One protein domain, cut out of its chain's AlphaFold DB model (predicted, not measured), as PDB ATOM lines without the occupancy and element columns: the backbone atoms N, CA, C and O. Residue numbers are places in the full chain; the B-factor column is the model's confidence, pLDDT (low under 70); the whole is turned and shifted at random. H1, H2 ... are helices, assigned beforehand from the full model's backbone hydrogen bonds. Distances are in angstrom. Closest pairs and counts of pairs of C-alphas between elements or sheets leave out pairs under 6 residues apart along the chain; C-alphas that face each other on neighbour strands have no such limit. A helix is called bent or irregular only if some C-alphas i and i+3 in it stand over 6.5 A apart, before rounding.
ATOM      1  N   THR A  92     314.785 373.357 358.946       91.19
ATOM      2  CA  THR A  92     315.432 372.061 359.177       91.19
ATOM      3  C   THR A  92     314.377 370.966 359.331       91.19
ATOM      4  O   THR A  92     313.236 371.246 359.695       91.19
ATOM      5  N   LEU A  93     314.753 369.703 359.095       91.06
ATOM      6  CA  LEU A  93     313.861 368.566 359.349       91.06
ATOM      7  C   LEU A  93     313.333 368.580 360.794       91.06
ATOM      8  O   LEU A  93     312.147 368.364 361.008       91.06
ATOM      9  N   GLY A  94     314.192 368.900 361.769       91.69
ATOM     10  CA  GLY A  94     313.802 369.006 363.175       91.69
ATOM     11  C   GLY A  94     312.742 370.080 363.430       91.69
ATOM     12  O   GLY A  94     311.806 369.841 364.179       91.69
ATOM     13  N   GLU A  95     312.827 371.230 362.758       93.44
ATOM     14  CA  GLU A  95     311.810 372.288 362.866       93.44
ATOM     15  C   GLU A  95     310.458 371.851 362.293       93.44
ATOM     16  O   GLU A  95     309.430 372.111 362.906       93.44
ATOM     17  N   VAL A  96     310.458 371.144 361.158       93.25
ATOM     18  CA  VAL A  96     309.225 370.599 360.561       93.25
ATOM     19  C   VAL A  96     308.600 369.533 361.462       93.25
ATOM     20  O   VAL A  96     307.383 369.473 361.598       93.25
ATOM     21  N   LEU A  97     309.420 368.706 362.113       91.88
ATOM     22  CA  LEU A  97     308.940 367.737 363.096       91.88
ATOM     23  C   LEU A  97     308.335 368.438 364.324       91.88
ATOM     24  O   LEU A  97     307.266 368.043 364.782       91.88
ATOM     25  N   CYS A  98     308.966 369.510 364.811       94.50
ATOM     26  CA  CYS A  98     308.463 370.302 365.934       94.50
ATOM     27  C   CYS A  98     307.177 371.082 365.622       94.50
ATOM     28  O   CYS A  98     306.436 371.374 366.559       94.50
ATOM     29  N   ASP A  99     306.863 371.378 364.354       93.19
ATOM     30  CA  ASP A  99     305.586 372.009 363.987       93.19
ATOM     31  C   ASP A  99     304.383 371.150 364.435       93.19
ATOM     32  O   ASP A  99     303.358 371.704 364.831       93.19
ATOM     33  N   ARG A 100     304.530 369.813 364.476       93.38
ATOM     34  CA  ARG A 100     303.485 368.888 364.956       93.38
ATOM     35  C   ARG A 100     303.112 369.101 366.422       93.38
ATOM     36  O   ARG A 100     301.963 368.891 366.787       93.38
ATOM     37  N   LEU A 101     304.047 369.569 367.254       93.31
ATOM     38  CA  LEU A 101     303.800 369.788 368.685       93.31
ATOM     39  C   LEU A 101     302.811 370.920 368.969       93.31
ATOM     40  O   LEU A 101     302.357 371.069 370.102       93.31
ATOM     41  N   ARG A 102     302.502 371.750 367.967       91.62
ATOM     42  CA  ARG A 102     301.456 372.765 368.093       91.62
ATOM     43  C   ARG A 102     300.075 372.131 368.224       91.62
ATOM     44  O   ARG A 102     299.266 372.631 368.998       91.62
ATOM     45  N   ASP A 103     299.835 371.077 367.453       92.31
ATOM     46  CA  ASP A 103     298.544 370.399 367.386       92.31
ATOM     47  C   ASP A 103     298.501 369.194 368.341       92.31
ATOM     48  O   ASP A 103     297.448 368.893 368.897       92.31
ATOM     49  N   GLU A 104     299.652 368.548 368.569       92.31
ATOM     50  CA  GLU A 104     299.812 367.318 369.359       92.31
ATOM     51  C   GLU A 104     300.908 367.502 370.444       92.31
ATOM     52  O   GLU A 104     301.997 366.917 370.341       92.31
ATOM     53  N   PRO A 105     300.703 368.355 371.474       90.50
ATOM     54  CA  PRO A 105     301.723 368.647 372.489       90.50
ATOM     55  C   PRO A 105     302.127 367.420 373.323       90.50
ATOM     56  O   PRO A 105     303.265 367.339 373.799       90.50
ATOM     57  N   GLU A 106     301.248 366.430 373.472       88.56
ATOM     58  CA  GLU A 106     301.491 365.179 374.195       88.56
ATOM     59  C   GLU A 106     302.624 364.338 373.584       88.56
ATOM     60  O   GLU A 106     303.262 363.554 374.288       88.56
ATOM     61  N   LEU A 107     302.938 364.549 372.300       92.00
ATOM     62  CA  LEU A 107     303.993 363.826 371.584       92.00
ATOM     63  C   LEU A 107     305.403 364.361 371.853       92.00
ATOM     64  O   LEU A 107     306.368 363.863 371.277       92.00
ATOM     65  N   VAL A 108     305.561 365.357 372.726       93.31
ATOM     66  CA  VAL A 108     306.862 365.985 373.008       93.31
ATOM     67  C   VAL A 108     307.950 364.984 373.409       93.31
ATOM     68  O   VAL A 108     309.097 365.111 372.980       93.31
ATOM     69  N   THR A 109     307.591 363.954 374.180       91.25
ATOM     70  CA  THR A 109     308.525 362.906 374.608       91.25
ATOM     71  C   THR A 109     308.957 362.026 373.438       91.25
ATOM     72  O   THR A 109     310.152 361.798 373.266       91.25
ATOM     73  N   GLU A 110     308.007 361.577 372.616       92.62
ATOM     74  CA  GLU A 110     308.274 360.757 371.427       92.62
ATOM     75  C   GLU A 110     309.124 361.532 370.412       92.62
ATOM     76  O   GLU A 110     310.133 361.032 369.917       92.62
ATOM     77  N   LEU A 111     308.785 362.803 370.173       94.25
ATOM     78  CA  LEU A 111     309.536 363.654 369.258       94.25
ATOM     79  C   LEU A 111     310.976 363.871 369.731       94.25
ATOM     80  O   LEU A 111     311.903 363.897 368.921       94.25
ATOM     81  N   TRP A 112     311.183 364.037 371.038       94.00
ATOM     82  CA  TRP A 112     312.527 364.167 371.587       94.00
ATOM     83  C   TRP A 112     313.353 362.894 371.366       94.00
ATOM     84  O   TRP A 112     314.519 362.975 370.973       94.00
ATOM     85  N   GLU A 113     312.751 361.721 371.552       92.81
ATOM     86  CA  GLU A 113     313.397 360.437 371.268       92.81
ATOM     87  C   GLU A 113     313.753 360.302 369.780       92.81
ATOM     88  O   GLU A 113     314.853 359.852 369.449       92.81
ATOM     89  N   ASP A 114     312.898 360.791 368.883       94.19
ATOM     90  CA  ASP A 114     313.175 360.854 367.450       94.19
ATOM     91  C   ASP A 114     314.316 361.810 367.094       94.19
ATOM     92  O   ASP A 114     315.208 361.435 366.328       94.19
ATOM     93  N   ILE A 115     314.349 363.010 367.677       94.69
ATOM     94  CA  ILE A 115     315.451 363.972 367.511       94.69
ATOM     95  C   ILE A 115     316.777 363.328 367.923       94.69
ATOM     96  O   ILE A 115     317.775 363.438 367.204       94.69
ATOM     97  N   GLN A 116     316.782 362.618 369.054       94.38
ATOM     98  CA  GLN A 116     317.964 361.915 369.539       94.38
ATOM     99  C   GLN A 116     318.363 360.753 368.621       94.38
ATOM    100  O   GLN A 116     319.541 360.616 368.297       94.38
ATOM    101  N   ARG A 117     317.401 359.927 368.195       94.62
ATOM    102  CA  ARG A 117     317.617 358.764 367.322       94.62
ATOM    103  C   ARG A 117     318.166 359.161 365.954       94.62
ATOM    104  O   ARG A 117     319.024 358.474 365.410       94.62
ATOM    105  N   LEU A 118     317.670 360.265 365.409       94.88
ATOM    106  CA  LEU A 118     318.069 360.802 364.111       94.88
ATOM    107  C   LEU A 118     319.287 361.737 364.198       94.88
ATOM    108  O   LEU A 118     319.716 362.255 363.169       94.88
ATOM    109  N   HIS A 119     319.844 361.955 365.397       94.56
ATOM    110  CA  HIS A 119     320.958 362.876 365.650       94.56
ATOM    111  C   HIS A 119     320.738 364.274 365.046       94.56
ATOM    112  O   HIS A 119     321.634 364.866 364.438       94.56
ATOM    113  N   LEU A 120     319.526 364.811 365.195       94.56
ATOM    114  CA  LEU A 120     319.193 366.129 364.667       94.56
ATOM    115  C   LEU A 120     319.761 367.215 365.580       94.56
ATOM    116  O   LEU A 120     319.516 367.218 366.787       94.56
ATOM    117  N   ARG A 121     320.490 368.172 364.995       94.50
ATOM    118  CA  ARG A 121     320.929 369.369 365.721       94.50
ATOM    119  C   ARG A 121     319.705 370.145 366.192       94.50
ATOM    120  O   ARG A 121     318.847 370.504 365.384       94.50
ATOM    121  N   VAL A 122     319.670 370.436 367.484       94.94
ATOM    122  CA  VAL A 122     318.605 371.215 368.101       94.94
ATOM    123  C   VAL A 122     318.893 372.695 367.884       94.94
ATOM    124  O   VAL A 122     320.031 373.151 367.973       94.94
ATOM    125  N   THR A 123     317.848 373.446 367.561       94.81
ATOM    126  CA  THR A 123     317.907 374.891 367.331       94.81
ATOM    127  C   THR A 123     316.962 375.607 368.292       94.81
ATOM    128  O   THR A 123     316.022 374.995 368.796       94.81
ATOM    129  N   ASN A 124     317.165 376.908 368.520       93.25
ATOM    130  CA  ASN A 124     316.283 377.693 369.395       93.25
ATOM    131  C   ASN A 124     314.786 377.591 369.021       93.25
ATOM    132  O   ASN A 124     313.995 377.323 369.918       93.25
ATOM    133  N   PRO A 125     314.369 377.659 367.737       93.69
ATOM    134  CA  PRO A 125     312.960 377.456 367.383       93.69
ATOM    135  C   PRO A 125     312.402 376.079 367.778       93.69
ATOM    136  O   PRO A 125     311.232 375.970 368.136       93.69
ATOM    137  N   MET A 126     313.225 375.024 367.725       94.69
ATOM    138  CA  MET A 126     312.820 373.690 368.183       94.69
ATOM    139  C   MET A 126     312.658 373.658 369.703       94.69
ATOM    140  O   MET A 126     311.692 373.081 370.194       94.69
ATOM    141  N   LEU A 127     313.571 374.298 370.445       94.19
ATOM    142  CA  LEU A 127     313.443 374.436 371.896       94.19
ATOM    143  C   LEU A 127     312.168 375.174 372.280       94.19
ATOM    144  O   LEU A 127     311.433 374.689 373.133       94.19
ATOM    145  N   ASP A 128     311.887 376.303 371.635       92.81
ATOM    146  CA  ASP A 128     310.691 377.099 371.904       92.81
ATOM    147  C   ASP A 128     309.420 376.267 371.690       92.81
ATOM    148  O   ASP A 128     308.523 376.281 372.532       92.81
ATOM    149  N   ALA A 129     309.368 375.481 370.607       93.94
ATOM    150  CA  ALA A 129     308.259 374.570 370.336       93.94
ATOM    151  C   ALA A 129     308.128 373.469 371.404       93.94
ATOM    152  O   ALA A 129     307.023 373.202 371.874       93.94
ATOM    153  N   ILE A 130     309.243 372.867 371.833       94.00
ATOM    154  CA  ILE A 130     309.250 371.830 372.874       94.00
ATOM    155  C   ILE A 130     308.813 372.403 374.229       94.00
ATOM    156  O   ILE A 130     307.939 371.837 374.882       94.00
ATOM    157  N   PHE A 131     309.366 373.542 374.650       92.81
ATOM    158  CA  PHE A 131     308.974 374.203 375.896       92.81
ATOM    159  C   PHE A 131     307.509 374.633 375.874       92.81
ATOM    160  O   PHE A 131     306.815 374.490 376.881       92.81
ATOM    161  N   HIS A 132     307.021 375.126 374.735       91.94
ATOM    162  CA  HIS A 132     305.610 375.443 374.563       91.94
ATOM    163  C   HIS A 132     304.732 374.195 374.720       91.94
ATOM    164  O   HIS A 132     303.771 374.224 375.483       91.94
ATOM    165  N   ALA A 133     305.084 373.087 374.066       91.88
ATOM    166  CA  ALA A 133     304.357 371.822 374.173       91.88
ATOM    167  C   ALA A 133     304.321 371.287 375.613       91.88
ATOM    168  O   ALA A 133     303.268 370.887 376.103       91.88
ATOM    169  N   LEU A 134     305.447 371.360 376.330       91.00
ATOM    170  CA  LEU A 134     305.510 371.001 377.749       91.00
ATOM    171  C   LEU A 134     304.581 371.880 378.590       91.00
ATOM    172  O   LEU A 134     303.818 371.359 379.401       91.00
ATOM    173  N   LYS A 135     304.589 373.200 378.370       88.75
ATOM    174  CA  LYS A 135     303.674 374.123 379.056       88.75
ATOM    175  C   LYS A 135     302.209 373.793 378.754       88.75
ATOM    176  O   LYS A 135     301.402 373.780 379.681       88.75
ATOM    177  N   GLU A 136     301.849 373.482 377.512       88.12
ATOM    178  CA  GLU A 136     300.475 373.098 377.155       88.12
ATOM    179  C   GLU A 136     300.052 371.767 377.792       88.12
ATOM    180  O   GLU A 136     298.964 371.690 378.365       88.12
ATOM    181  N   ASN A 137     300.934 370.763 377.834       84.81
ATOM    182  CA  ASN A 137     300.656 369.502 378.530       84.81
ATOM    183  C   ASN A 137     300.365 369.713 380.019       84.81
ATOM    184  O   ASN A 137     299.448 369.095 380.563       84.81
ATOM    185  N   THR A 138     301.088 370.627 380.678       85.38
ATOM    186  CA  THR A 138     300.811 370.952 382.089       85.38
ATOM    187  C   THR A 138     299.452 371.621 382.289       85.38
ATOM    188  O   THR A 138     298.827 371.422 383.324       85.38
ATOM    189  N   LYS A 139     298.956 372.381 381.303       82.81
ATOM    190  CA  LYS A 139     297.608 372.969 381.356       82.81
ATOM    191  C   LYS A 139     296.534 371.906 381.127       82.81
ATOM    192  O   LYS A 139     295.530 371.896 381.836       82.81
ATOM    193  N   ALA A 140     296.746 371.014 380.158       81.25
ATOM    194  CA  ALA A 140     295.784 369.983 379.769       81.25
ATOM    195  C   ALA A 140     295.555 368.931 380.867       81.25
ATOM    196  O   ALA A 140     294.421 368.519 381.103       81.25
ATOM    197  N   ALA A 141     296.609 368.539 381.588       75.38
ATOM    198  CA  ALA A 141     296.530 367.592 382.703       75.38
ATOM    199  C   ALA A 141     295.904 368.181 383.989       75.38
ATOM    200  O   ALA A 141     295.744 367.473 384.985       75.38
ATOM    201  N   GLY A 142     295.537 369.467 383.969       67.56
ATOM    202  CA  GLY A 142     295.137 370.241 385.138       67.56
ATOM    203  C   GLY A 142     296.351 370.850 385.842       67.56
ATOM    204  O   GLY A 142     297.425 370.256 385.860       67.56
ATOM    205  N   ASN A 143     296.175 372.037 386.438       69.38
ATOM    206  CA  ASN A 143     297.215 372.799 387.154       69.38
ATOM    207  C   ASN A 143     297.671 372.115 388.467       69.38
ATOM    208  O   ASN A 143     297.677 372.727 389.531       69.38
ATOM    209  N   GLY A 144     297.999 370.825 388.430       74.06
ATOM    210  CA  GLY A 144     298.598 370.108 389.542       74.06
ATOM    211  C   GLY A 144     300.101 370.345 389.559       74.06
ATOM    212  O   GLY A 144     300.781 370.005 388.591       74.06
ATOM    213  N   ALA A 145     300.622 370.864 390.673       75.62
ATOM    214  CA  ALA A 145     302.051 371.130 390.862       75.62
ATOM    215  C   ALA A 145     302.942 369.930 390.477       75.62
ATOM    216  O   ALA A 145     303.977 370.112 389.849       75.62
ATOM    217  N   ALA A 146     302.503 368.696 390.754       81.69
ATOM    218  CA  ALA A 146     303.238 367.479 390.392       81.69
ATOM    219  C   ALA A 146     303.485 367.341 388.877       81.69
ATOM    220  O   ALA A 146     304.606 367.068 388.464       81.69
ATOM    221  N   VAL A 147     302.472 367.598 388.040       81.44
ATOM    222  CA  VAL A 147     302.608 367.495 386.576       81.44
ATOM    223  C   VAL A 147     303.575 368.556 386.050       81.44
ATOM    224  O   VAL A 147     304.370 368.302 385.147       81.44
ATOM    225  N   VAL A 148     303.511 369.757 386.623       80.25
ATOM    226  CA  VAL A 148     304.370 370.883 386.246       80.25
ATOM    227  C   VAL A 148     305.826 370.574 386.581       80.25
ATOM    228  O   VAL A 148     306.699 370.747 385.731       80.25
ATOM    229  N   VAL A 149     306.071 370.059 387.789       80.75
ATOM    230  CA  VAL A 149     307.394 369.608 388.233       80.75
ATOM    231  C   VAL A 149     307.921 368.507 387.318       80.75
ATOM    232  O   VAL A 149     309.063 368.592 386.878       80.75
ATOM    233  N   ASP A 150     307.102 367.513 386.973       84.19
ATOM    234  CA  ASP A 150     307.518 366.412 386.100       84.19
ATOM    235  C   ASP A 150     307.874 366.896 384.686       84.19
ATOM    236  O   ASP A 150     308.898 366.490 384.131       84.19
ATOM    237  N   ALA A 151     307.090 367.813 384.112       80.50
ATOM    238  CA  ALA A 151     307.371 368.398 382.800       80.50
ATOM    239  C   ALA A 151     308.655 369.245 382.800       80.50
ATOM    240  O   ALA A 151     309.457 369.181 381.864       80.50
ATOM    241  N   ALA A 152     308.874 370.026 383.855       77.56
ATOM    242  CA  ALA A 152     310.067 370.849 383.989       77.56
ATOM    243  C   ALA A 152     311.322 369.992 384.264       77.56
ATOM    244  O   ALA A 152     312.369 370.225 383.656       77.56
ATOM    245  N   ARG A 153     311.203 368.929 385.071       83.62
ATOM    246  CA  ARG A 153     312.255 367.912 385.256       83.62
ATOM    247  C   ARG A 153     312.577 367.175 383.967       83.62
ATOM    248  O   ARG A 153     313.749 366.942 383.678       83.62
ATOM    249  N   PHE A 154     311.567 366.842 383.162       82.88
ATOM    250  CA  PHE A 154     311.786 366.280 381.832       82.88
ATOM    251  C   PHE A 154     312.632 367.227 380.972       82.88
ATOM    252  O   PHE A 154     313.636 366.800 380.401       82.88
ATOM    253  N   ALA A 155     312.284 368.514 380.913       78.62
ATOM    254  CA  ALA A 155     313.057 369.486 380.146       78.62
ATOM    255  C   ALA A 155     314.506 369.627 380.640       78.62
ATOM    256  O   ALA A 155     315.440 369.624 379.840       78.62
ATOM    257  N   GLN A 156     314.723 369.716 381.948       82.75
ATOM    258  CA  GLN A 156     316.072 369.801 382.498       82.75
ATOM    259  C   GLN A 156     316.884 368.529 382.190       82.75
ATOM    260  O   GLN A 156     317.951 368.599 381.572       82.75
ATOM    261  N   ALA A 157     316.379 367.361 382.596       78.94
ATOM    262  CA  ALA A 157     317.132 366.112 382.555       78.94
ATOM    263  C   ALA A 157     317.267 365.545 381.137       78.94
ATOM    264  O   ALA A 157     318.352 365.137 380.732       78.94
ATOM    265  N   ARG A 158     316.186 365.518 380.353       79.81
ATOM    266  CA  ARG A 158     316.224 364.907 379.018       79.81
ATOM    267  C   ARG A 158     316.596 365.888 377.932       79.81
ATOM    268  O   ARG A 158     317.328 365.511 377.023       79.81
ATOM    269  N   LEU A 159     316.102 367.119 377.985       86.69
ATOM    270  CA  LEU A 159     316.355 368.045 376.891       86.69
ATOM    271  C   LEU A 159     317.742 368.675 377.009       86.69
ATOM    272  O   LEU A 159     318.547 368.546 376.086       86.69
ATOM    273  N   ILE A 160     318.053 369.298 378.147       91.50
ATOM    274  CA  ILE A 160     319.316 370.027 378.288       91.50
ATOM    275  C   ILE A 160     320.475 369.070 378.546       91.50
ATOM    276  O   ILE A 160     321.461 369.099 377.807       91.50
ATOM    277  N   ARG A 161     320.369 368.205 379.558       90.81
ATOM    278  CA  ARG A 161     321.487 367.341 379.956       90.81
ATOM    279  C   ARG A 161     321.801 366.272 378.908       90.81
ATOM    280  O   ARG A 161     322.929 366.244 378.410       90.81
ATOM    281  N   ASP A 162     320.825 365.458 378.486       92.25
ATOM    282  CA  ASP A 162     321.093 364.454 377.439       92.25
ATOM    283  C   ASP A 162     321.422 365.106 376.089       92.25
ATOM    284  O   ASP A 162     322.298 364.620 375.369       92.25
ATOM    285  N   GLY A 163     320.743 366.205 375.733       92.31
ATOM    286  CA  GLY A 163     321.003 366.936 374.491       92.31
ATOM    287  C   GLY A 163     322.427 367.486 374.427       92.31
ATOM    288  O   GLY A 163     323.082 367.376 373.390       92.31
ATOM    289  N   SER A 164     322.941 368.000 375.546       92.81
ATOM    290  CA  SER A 164     324.320 368.485 375.658       92.81
ATOM    291  C   SER A 164     325.322 367.338 375.612       92.81
ATOM    292  O   SER A 164     326.284 367.398 374.850       92.81
ATOM    293  N   HIS A 165     325.076 366.256 376.358       92.19
ATOM    294  CA  HIS A 165     325.954 365.083 376.376       92.19
ATOM    295  C   HIS A 165     326.059 364.409 374.996       92.19
ATOM    296  O   HIS A 165     327.122 363.928 374.609       92.19
ATOM    297  N   LYS A 166     324.964 364.388 374.226       93.00
ATOM    298  CA  LYS A 166     324.929 363.852 372.856       93.00
ATOM    299  C   LYS A 166     325.428 364.844 371.792       93.00
ATOM    300  O   LYS A 166     325.430 364.494 370.614       93.00
ATOM    301  N   GLY A 167     325.824 366.062 372.174       94.44
ATOM    302  CA  GLY A 167     326.285 367.098 371.241       94.44
ATOM    303  C   GLY A 167     325.194 367.623 370.298       94.44
ATOM    304  O   GLY A 167     325.503 368.117 369.217       94.44
ATOM    305  N   LEU A 168     323.920 367.491 370.679       95.19
ATOM    306  CA  LEU A 168     322.776 367.981 369.900       95.19
ATOM    307  C   LEU A 168     322.525 369.476 370.129       95.19
ATOM    308  O   LEU A 168     321.933 370.134 369.273       95.19
ATOM    309  N   LEU A 169     322.974 369.992 371.276       95.44
ATOM    310  CA  LEU A 169     322.896 371.392 371.678       95.44
ATOM    311  C   LEU A 169     324.279 372.037 371.577       95.44
ATOM    312  O   LEU A 169     325.245 371.536 372.152       95.44
ATOM    313  N   ASP A 170     324.362 373.167 370.877       95.50
ATOM    314  CA  ASP A 170     325.505 374.069 371.018       95.50
ATOM    315  C   ASP A 170     325.372 374.927 372.287       95.50
ATOM    316  O   ASP A 170     324.326 374.947 372.941       95.50
ATOM    317  N   ILE A 171     326.450 375.627 372.649       95.50
ATOM    318  CA  ILE A 171     326.502 376.438 373.870       95.50
ATOM    319  C   ILE A 171     325.452 377.561 373.878       95.50
ATOM    320  O   ILE A 171     324.834 377.806 374.913       95.50
ATOM    321  N   ASP A 172     325.183 378.189 372.731       95.81
ATOM    322  CA  ASP A 172     324.184 379.258 372.606       95.81
ATOM    323  C   ASP A 172     322.764 378.732 372.860       95.81
ATOM    324  O   ASP A 172     321.981 379.322 373.611       95.81
ATOM    325  N   THR A 173     322.436 377.594 372.252       95.44
ATOM    326  CA  THR A 173     321.137 376.929 372.366       95.44
ATOM    327  C   THR A 173     320.945 376.365 373.774       95.44
ATOM    328  O   THR A 173     319.875 376.519 374.362       95.44
ATOM    329  N   ARG A 174     321.999 375.799 374.376       95.12
ATOM    330  CA  ARG A 174     322.008 375.346 375.775       95.12
ATOM    331  C   ARG A 174     321.774 376.497 376.756       95.12
ATOM    332  O   ARG A 174     320.885 376.400 377.599       95.12
ATOM    333  N   CYS A 175     322.503 377.605 376.617       95.81
ATOM    334  CA  CYS A 175     322.303 378.803 377.440       95.81
ATOM    335  C   CYS A 175     320.877 379.352 377.303       95.81
ATOM    336  O   CYS A 175     320.261 379.741 378.295       95.81
ATOM    337  N   SER A 176     320.335 379.354 376.084       95.31
ATOM    338  CA  SER A 176     318.964 379.807 375.821       95.31
ATOM    339  C   SER A 176     317.932 378.898 376.501       95.31
ATOM    340  O   SER A 176     316.989 379.394 377.114       95.31
ATOM    341  N   ALA A 177     318.149 377.578 376.483       95.00
ATOM    342  CA  ALA A 177     317.315 376.614 377.200       95.00
ATOM    343  C   ALA A 177     317.322 376.854 378.720       95.00
ATOM    344  O   ALA A 177     316.259 376.865 379.343       95.00
ATOM    345  N   PHE A 178     318.502 377.091 379.310       95.62
ATOM    346  CA  PHE A 178     318.626 377.401 380.736       95.62
ATOM    347  C   PHE A 178     317.872 378.675 381.116       95.62
ATOM    348  O   PHE A 178     317.123 378.667 382.090       95.62
ATOM    349  N   VAL A 179     318.011 379.751 380.338       95.81
ATOM    350  CA  VAL A 179     317.284 381.008 380.584       95.81
ATOM    351  C   VAL A 179     315.772 380.784 380.539       95.81
ATOM    352  O   VAL A 179     315.059 381.230 381.436       95.81
ATOM    353  N   THR A 180     315.273 380.063 379.533       94.44
ATOM    354  CA  THR A 180     313.840 379.761 379.409       94.44
ATOM    355  C   THR A 180     313.323 378.937 380.589       94.44
ATOM    356  O   THR A 180     312.256 379.247 381.122       94.44
ATOM    357  N   LEU A 181     314.080 377.930 381.038       92.19
ATOM    358  CA  LEU A 181     313.715 377.125 382.204       92.19
ATOM    359  C   LEU A 181     313.731 377.919 383.508       92.19
ATOM    360  O   LEU A 181     312.779 377.826 384.276       92.19
ATOM    361  N   LEU A 182     314.774 378.712 383.755       93.81
ATOM    362  CA  LEU A 182     314.875 379.529 384.966       93.81
ATOM    363  C   LEU A 182     313.758 380.576 385.026       93.81
ATOM    364  O   LEU A 182     313.156 380.762 386.080       93.81
ATOM    365  N   ASN A 183     313.411 381.192 383.893       93.00
ATOM    366  CA  ASN A 183     312.265 382.098 383.811       93.00
ATOM    367  C   ASN A 183     310.946 381.374 384.099       93.00
ATOM    368  O   ASN A 183     310.094 381.910 384.801       93.00
ATOM    369  N   TRP A 184     310.777 380.144 383.607       90.06
ATOM    370  CA  TRP A 184     309.592 379.349 383.922       90.06
ATOM    371  C   TRP A 184     309.530 378.979 385.413       90.06
ATOM    372  O   TRP A 184     308.469 379.086 386.025       90.06
ATOM    373  N   CYS A 185     310.660 378.617 386.026       90.56
ATOM    374  CA  CYS A 185     310.719 378.354 387.463       90.56
ATOM    375  C   CYS A 185     310.409 379.615 388.282       90.56
ATOM    376  O   CYS A 185     309.679 379.540 389.262       90.56
ATOM    377  N   HIS A 186     310.890 380.780 387.843       90.31
ATOM    378  CA  HIS A 186     310.580 382.074 388.454       90.31
ATOM    379  C   HIS A 186     309.081 382.417 388.391       90.31
ATOM    380  O   HIS A 186     308.511 382.875 389.377       90.31
ATOM    381  N   GLU A 187     308.418 382.160 387.259       89.31
ATOM    382  CA  GLU A 187     306.965 382.356 387.108       89.31
ATOM    383  C   GLU A 187     306.136 381.462 388.050       89.31
ATOM    384  O   GLU A 187     304.971 381.767 388.312       89.31
ATOM    385  N   ARG A 188     306.717 380.359 388.542       86.62
ATOM    386  CA  ARG A 188     306.059 379.332 389.364       86.62
ATOM    387  C   ARG A 188     306.905 378.945 390.580       86.62
ATOM    388  O   ARG A 188     307.096 377.763 390.857       86.62
ATOM    389  N   GLU A 189     307.407 379.943 391.300       85.00
ATOM    390  CA  GLU A 189     308.354 379.762 392.412       85.00
ATOM    391  C   GLU A 189     307.858 378.770 393.481       85.00
ATOM    392  O   GLU A 189     308.623 377.913 393.916       85.00
ATOM    393  N   GLU A 190     306.572 378.819 393.848       84.19
ATOM    394  CA  GLU A 190     305.980 377.909 394.845       84.19
ATOM    395  C   GLU A 190     306.021 376.431 394.419       84.19
ATOM    396  O   GLU A 190     306.096 375.541 395.262       84.19
ATOM    397  N   GLU A 191     305.964 376.165 393.112       85.44
ATOM    398  CA  GLU A 191     305.886 374.816 392.542       85.44
ATOM    399  C   GLU A 191     307.266 374.298 392.113       85.44
ATOM    400  O   GLU A 191     307.533 373.101 392.198       85.44
ATOM    401  N   LEU A 192     308.133 375.192 391.625       86.38
ATOM    402  CA  LEU A 192     309.383 374.867 390.931       86.38
ATOM    403  C   LEU A 192     310.638 375.416 391.627       86.38
ATOM    404  O   LEU A 192     311.722 375.352 391.047       86.38
ATOM    405  N   GLY A 193     310.528 375.944 392.850       85.56
ATOM    406  CA  GLY A 193     311.654 376.527 393.586       85.56
ATOM    407  C   GLY A 193     312.845 375.575 393.723       85.56
ATOM    408  O   GLY A 193     313.951 375.923 393.318       85.56
ATOM    409  N   ASP A 194     312.612 374.347 394.197       88.12
ATOM    410  CA  ASP A 194     313.663 373.323 394.333       88.12
ATOM    411  C   ASP A 194     314.314 372.991 392.981       88.12
ATOM    412  O   ASP A 194     315.536 372.882 392.872       88.12
ATOM    413  N   LEU A 195     313.503 372.914 391.921       89.12
ATOM    414  CA  LEU A 195     313.984 372.638 390.572       89.12
ATOM    415  C   LEU A 195     314.867 373.770 390.033       89.12
ATOM    416  O   LEU A 195     315.837 373.507 389.325       89.12
ATOM    417  N   ALA A 196     314.567 375.025 390.376       91.00
ATOM    418  CA  ALA A 196     315.399 376.157 389.986       91.00
ATOM    419  C   ALA A 196     316.831 375.995 390.517       91.00
ATOM    420  O   ALA A 196     317.783 376.250 389.780       91.00
ATOM    421  N   PHE A 197     316.993 375.518 391.756       90.25
ATOM    422  CA  PHE A 197     318.309 375.234 392.333       90.25
ATOM    423  C   PHE A 197     318.999 374.055 391.646       90.25
ATOM    424  O   PHE A 197     320.169 374.179 391.289       90.25
ATOM    425  N   GLU A 198     318.275 372.966 391.366       91.88
ATOM    426  CA  GLU A 198     318.818 371.840 390.590       91.88
ATOM    427  C   GLU A 198     319.324 372.301 389.206       91.88
ATOM    428  O   GLU A 198     320.363 371.845 388.731       91.88
ATOM    429  N   ILE A 199     318.612 373.222 388.544       93.12
ATOM    430  CA  ILE A 199     319.040 373.793 387.258       93.12
ATOM    431  C   ILE A 199     320.294 374.650 387.443       93.12
ATOM    432  O   ILE A 199     321.223 374.535 386.648       93.12
ATOM    433  N   ILE A 200     320.340 375.498 388.476       93.88
ATOM    434  CA  ILE A 200     321.496 376.359 388.765       93.88
ATOM    435  C   ILE A 200     322.763 375.532 389.007       93.88
ATOM    436  O   ILE A 200     323.832 375.939 388.549       93.88
ATOM    437  N   ASP A 201     322.648 374.389 389.682       92.75
ATOM    438  CA  ASP A 201     323.772 373.483 389.946       92.75
ATOM    439  C   ASP A 201     324.298 372.798 388.672       92.75
ATOM    440  O   ASP A 201     325.493 372.520 388.570       92.75
ATOM    441  N   GLU A 202     323.442 372.573 387.671       91.94
ATOM    442  CA  GLU A 202     323.840 372.003 386.372       91.94
ATOM    443  C   GLU A 202     324.547 373.040 385.470       91.94
ATOM    444  O   GLU A 202     325.323 372.676 384.584       91.94
ATOM    445  N   ILE A 203     324.312 374.342 385.687       94.38
ATOM    446  CA  ILE A 203     324.942 375.421 384.913       94.38
ATOM    447  C   ILE A 203     326.415 375.559 385.320       94.38
ATOM    448  O   ILE A 203     326.746 376.076 386.397       94.38
ATOM    449  N   ASN A 204     327.305 375.167 384.408       94.31
ATOM    450  CA  ASN A 204     328.752 375.223 384.602       94.31
ATOM    451  C   ASN A 204     329.331 376.641 384.392       94.31
ATOM    452  O   ASN A 204     328.647 377.568 383.954       94.31
ATOM    453  N   ASP A 205     330.619 376.816 384.696       95.31
ATOM    454  CA  ASP A 205     331.305 378.110 384.563       95.31
ATOM    455  C   ASP A 205     331.404 378.608 383.113       95.31
ATOM    456  O   ASP A 205     331.418 379.817 382.878       95.31
ATOM    457  N   GLU A 206     331.447 377.696 382.137       96.12
ATOM    458  CA  GLU A 206     331.481 378.040 380.713       96.12
ATOM    459  C   GLU A 206     330.170 378.716 380.294       96.12
ATOM    460  O   GLU A 206     330.197 379.786 379.693       96.12
ATOM    461  N   ASP A 207     329.024 378.159 380.691       95.12
ATOM    462  CA  ASP A 207     327.699 378.716 380.405       95.12
ATOM    463  C   ASP A 207     327.514 380.097 381.062       95.12
ATOM    464  O   ASP A 207     326.994 381.033 380.443       95.12
ATOM    465  N   ARG A 208     328.006 380.254 382.302       95.44
ATOM    466  CA  ARG A 208     327.974 381.526 383.054       95.44
ATOM    467  C   ARG A 208     328.824 382.608 382.397       95.44
ATOM    468  O   ARG A 208     328.417 383.769 382.369       95.44
ATOM    469  N   ALA A 209     330.002 382.237 381.901       96.62
ATOM    470  CA  ALA A 209     330.914 383.156 381.230       96.62
ATOM    471  C   ALA A 209     330.441 383.505 379.812       96.62
ATOM    472  O   ALA A 209     330.611 384.643 379.371       96.62
ATOM    473  N   HIS A 210     329.843 382.540 379.108       96.38
ATOM    474  CA  HIS A 210     329.399 382.688 377.724       96.38
ATOM    475  C   HIS A 210     328.176 383.597 377.597       96.38
ATOM    476  O   HIS A 210     328.126 384.444 376.706       96.38
ATOM    477  N   SER A 211     327.195 383.459 378.498       96.75
ATOM    478  CA  SER A 211     325.929 384.189 378.401       96.75
ATOM    479  C   SER A 211     325.601 384.986 379.670       96.75
ATOM    480  O   SER A 211     325.124 384.428 380.660       96.75
ATOM    481  N   PRO A 212     325.720 386.330 379.637       96.31
ATOM    482  CA  PRO A 212     325.268 387.192 380.732       96.31
ATOM    483  C   PRO A 212     323.773 387.037 381.051       96.31
ATOM    484  O   PRO A 212     323.349 387.278 382.181       96.31
ATOM    485  N   ALA A 213     322.967 386.622 380.067       96.75
ATOM    486  CA  ALA A 213     321.543 386.368 380.258       96.75
ATOM    487  C   ALA A 213     321.294 385.200 381.222       96.75
ATOM    488  O   ALA A 213     320.356 385.267 382.013       96.75
ATOM    489  N   VAL A 214     322.164 384.182 381.221       96.31
ATOM    490  CA  VAL A 214     322.107 383.075 382.186       96.31
ATOM    491  C   VAL A 214     322.302 383.615 383.599       96.31
ATOM    492  O   VAL A 214     321.462 383.383 384.461       96.31
ATOM    493  N   MET A 215     323.336 384.428 383.832       97.31
ATOM    494  CA  MET A 215     323.571 385.043 385.145       97.31
ATOM    495  C   MET A 215     322.427 385.968 385.583       97.31
ATOM    496  O   MET A 215     322.063 385.982 386.758       97.31
ATOM    497  N   SER A 216     321.824 386.705 384.648       96.56
ATOM    498  CA  SER A 216     320.641 387.523 384.935       96.56
ATOM    499  C   SER A 216     319.432 386.676 385.347       96.56
ATOM    500  O   SER A 216     318.716 387.066 386.266       96.56
ATOM    501  N   ALA A 217     319.207 385.535 384.689       95.31
ATOM    502  CA  ALA A 217     318.120 384.613 385.015       95.31
ATOM    503  C   ALA A 217     318.363 383.874 386.344       95.31
ATOM    504  O   ALA A 217     317.436 383.653 387.111       95.31
ATOM    505  N   ILE A 218     319.617 383.564 386.682       94.75
ATOM    506  CA  ILE A 218     319.974 383.074 388.022       94.75
ATOM    507  C   ILE A 218     319.633 384.143 389.071       94.75
ATOM    508  O   ILE A 218     318.997 383.851 390.080       94.75
ATOM    509  N   GLY A 219     320.012 385.400 388.820       93.88
ATOM    510  CA  GLY A 219     319.721 386.515 389.722       93.88
ATOM    511  C   GLY A 219     318.224 386.738 389.965       93.88
ATOM    512  O   GLY A 219     317.838 387.040 391.093       93.88
ATOM    513  N   SER A 220     317.369 386.560 388.950       92.56
ATOM    514  CA  SER A 220     315.918 386.721 389.121       92.56
ATOM    515  C   SER A 220     315.323 385.671 390.060       92.56
ATOM    516  O   SER A 220     314.507 386.034 390.906       92.56
ATOM    517  N   VAL A 221     315.781 384.415 389.999       89.81
ATOM    518  CA  VAL A 221     315.352 383.356 390.930       89.81
ATOM    519  C   VAL A 221     315.618 383.772 392.382       89.81
ATOM    520  O   VAL A 221     314.702 383.765 393.197       89.81
ATOM    521  N   PHE A 222     316.823 384.258 392.700       87.69
ATOM    522  CA  PHE A 222     317.172 384.667 394.071       87.69
ATOM    523  C   PHE A 222     316.458 385.933 394.561       87.69
ATOM    524  O   PHE A 222     316.193 386.072 395.754       87.69
ATOM    525  N   CYS A 223     316.142 386.874 393.669       84.88
ATOM    526  CA  CYS A 223     315.467 388.120 394.048       84.88
ATOM    527  C   CYS A 223     313.982 387.921 394.412       84.88
ATOM    528  O   CYS A 223     313.387 388.788 395.058       84.88
ATOM    529  N   SER A 224     313.388 386.794 394.020       69.81
ATOM    530  CA  SER A 224     311.948 386.519 394.161       69.81
ATOM    531  C   SER A 224     311.521 386.238 395.600       69.81
ATOM    532  O   SER A 224     310.496 386.760 396.047       69.81
ATOM    533  N   GLY A 225     312.399 385.601 396.382       58.88
ATOM    534  CA  GLY A 225     312.191 385.301 397.802       58.88
ATOM    535  C   GLY A 225     312.141 386.519 398.739       58.88
ATOM    536  O   GLY A 225     312.094 386.356 399.956       58.88
TER     537      GLY A 225
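What this domain is: This is residues 92 to 225 of the 230 residues of an uncharacterized protein of Chrysochromulina tobinii (UniProt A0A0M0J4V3). A flat slab of seven helices, side by side and up and down, is built in two layers: H1, H3, H5 and H8 run one way in one layer, and H2, H4 and H6 run the other way in the second. The short H7 lies crosswise at one end of the slab, by the first residues of H5 and H8. The printed part has 134 residues with eight named helices, H1 to H8 in order along the chain, and no named strand; the class is all helix. The whole is compact, with a radius of gyration of the C-alphas of 14.2 A, and the C-alphas span 40 by 36 by 18 A.

Where its parts are: H1 is residues 93 to 102, beginning at C-alpha 93 (313.861, 368.566, 359.349), and is 15.7 A long from first to last C-alpha. H2, residues 105 to 117, is 19.4 A long and irregular: C-alphas 106 and 109 are 7.4 A apart. H3, residues 124 to 140, is 24.2 A long. H4, residues 145 to 165, is the longest helix, 28.6 A, and ends at C-alpha 165 (325.954, 365.083, 376.376). H4 is neither bent nor irregular, but only just: C-alphas 157 and 160 are 6.2 A apart. H5, residues 171 to 187, is 24.3 A long. H6, residues 189 to 202, is 18.3 A long and irregular: C-alphas 191 and 194 are 8.1 A apart. H7, residues 205 to 210, is 8.4 A long. H8, residues 212 to 224, is 18.9 A long and ends at C-alpha 224 (311.948, 386.519, 394.161).

How they stand to each other: H1, H2, H3, H4, H5, H6 and H8 form an up and down bundle, each running against the one before it. H1 and H2 are a helical hairpin that touches at a shallow tilt of 16 degrees, with the C-alphas of Leu 101 and Val 108 closest, 6.5 A. H1 also touches H3, the same way at 23 degrees, a shallow tilt; the closest C-alphas are those of Glu 95 and Met 126, 5.6 A. H2 touches H3 with residues 105 to 108 alone, the closest C-alphas being those of Pro 105 and Ala 133, 4.5 A. H2 and H4 are close but not clearly touching, with the C-alphas of Trp 112 and Leu 159 closest, 7.6 A. H3 touches H4 with residues 131 to 138 alone, opposite ways at a shallow tilt of 21 degrees; the C-alphas of Thr 138 and Val 148 are closest, 5.5 A. H4 touches H6, the same way at a shallow tilt of 15 degrees, closest at the C-alphas of Ala 145 and Glu 191, 5.6 A. H5 is the hub and touches H3, H4, H6, H7 and H8. H5 and H8 run the same way at a shallow tilt of 15 degrees, with the C-alphas of Val 179 and Val 214 closest, 5.5 A. H5 and H7 only just touch, with 3 pairs of C-alphas within 8 A, the closest those of Cys 175 and Asp 207, 6.2 A; they are about perpendicular at 79 degrees. H1 and H8 are apart. In H3, H5, H7 and H8 every O i to N i+4 pair is within hydrogen-bond range; the figures are 3 of 6 in H1, 7 of 9 in H2, 15 of 17 in H4 and 8 of 10 in H6.

The domain as a whole: The two C-alphas farthest apart are those of Leu 118 and Gly 225, 42.1 A. The printed part has no cut and no long link; the link from H2 to H3 is short, and the other links are tight. The mean pLDDT of the printed part is 90.2, and residues 142 to 143 and 224 to 225 are under 70.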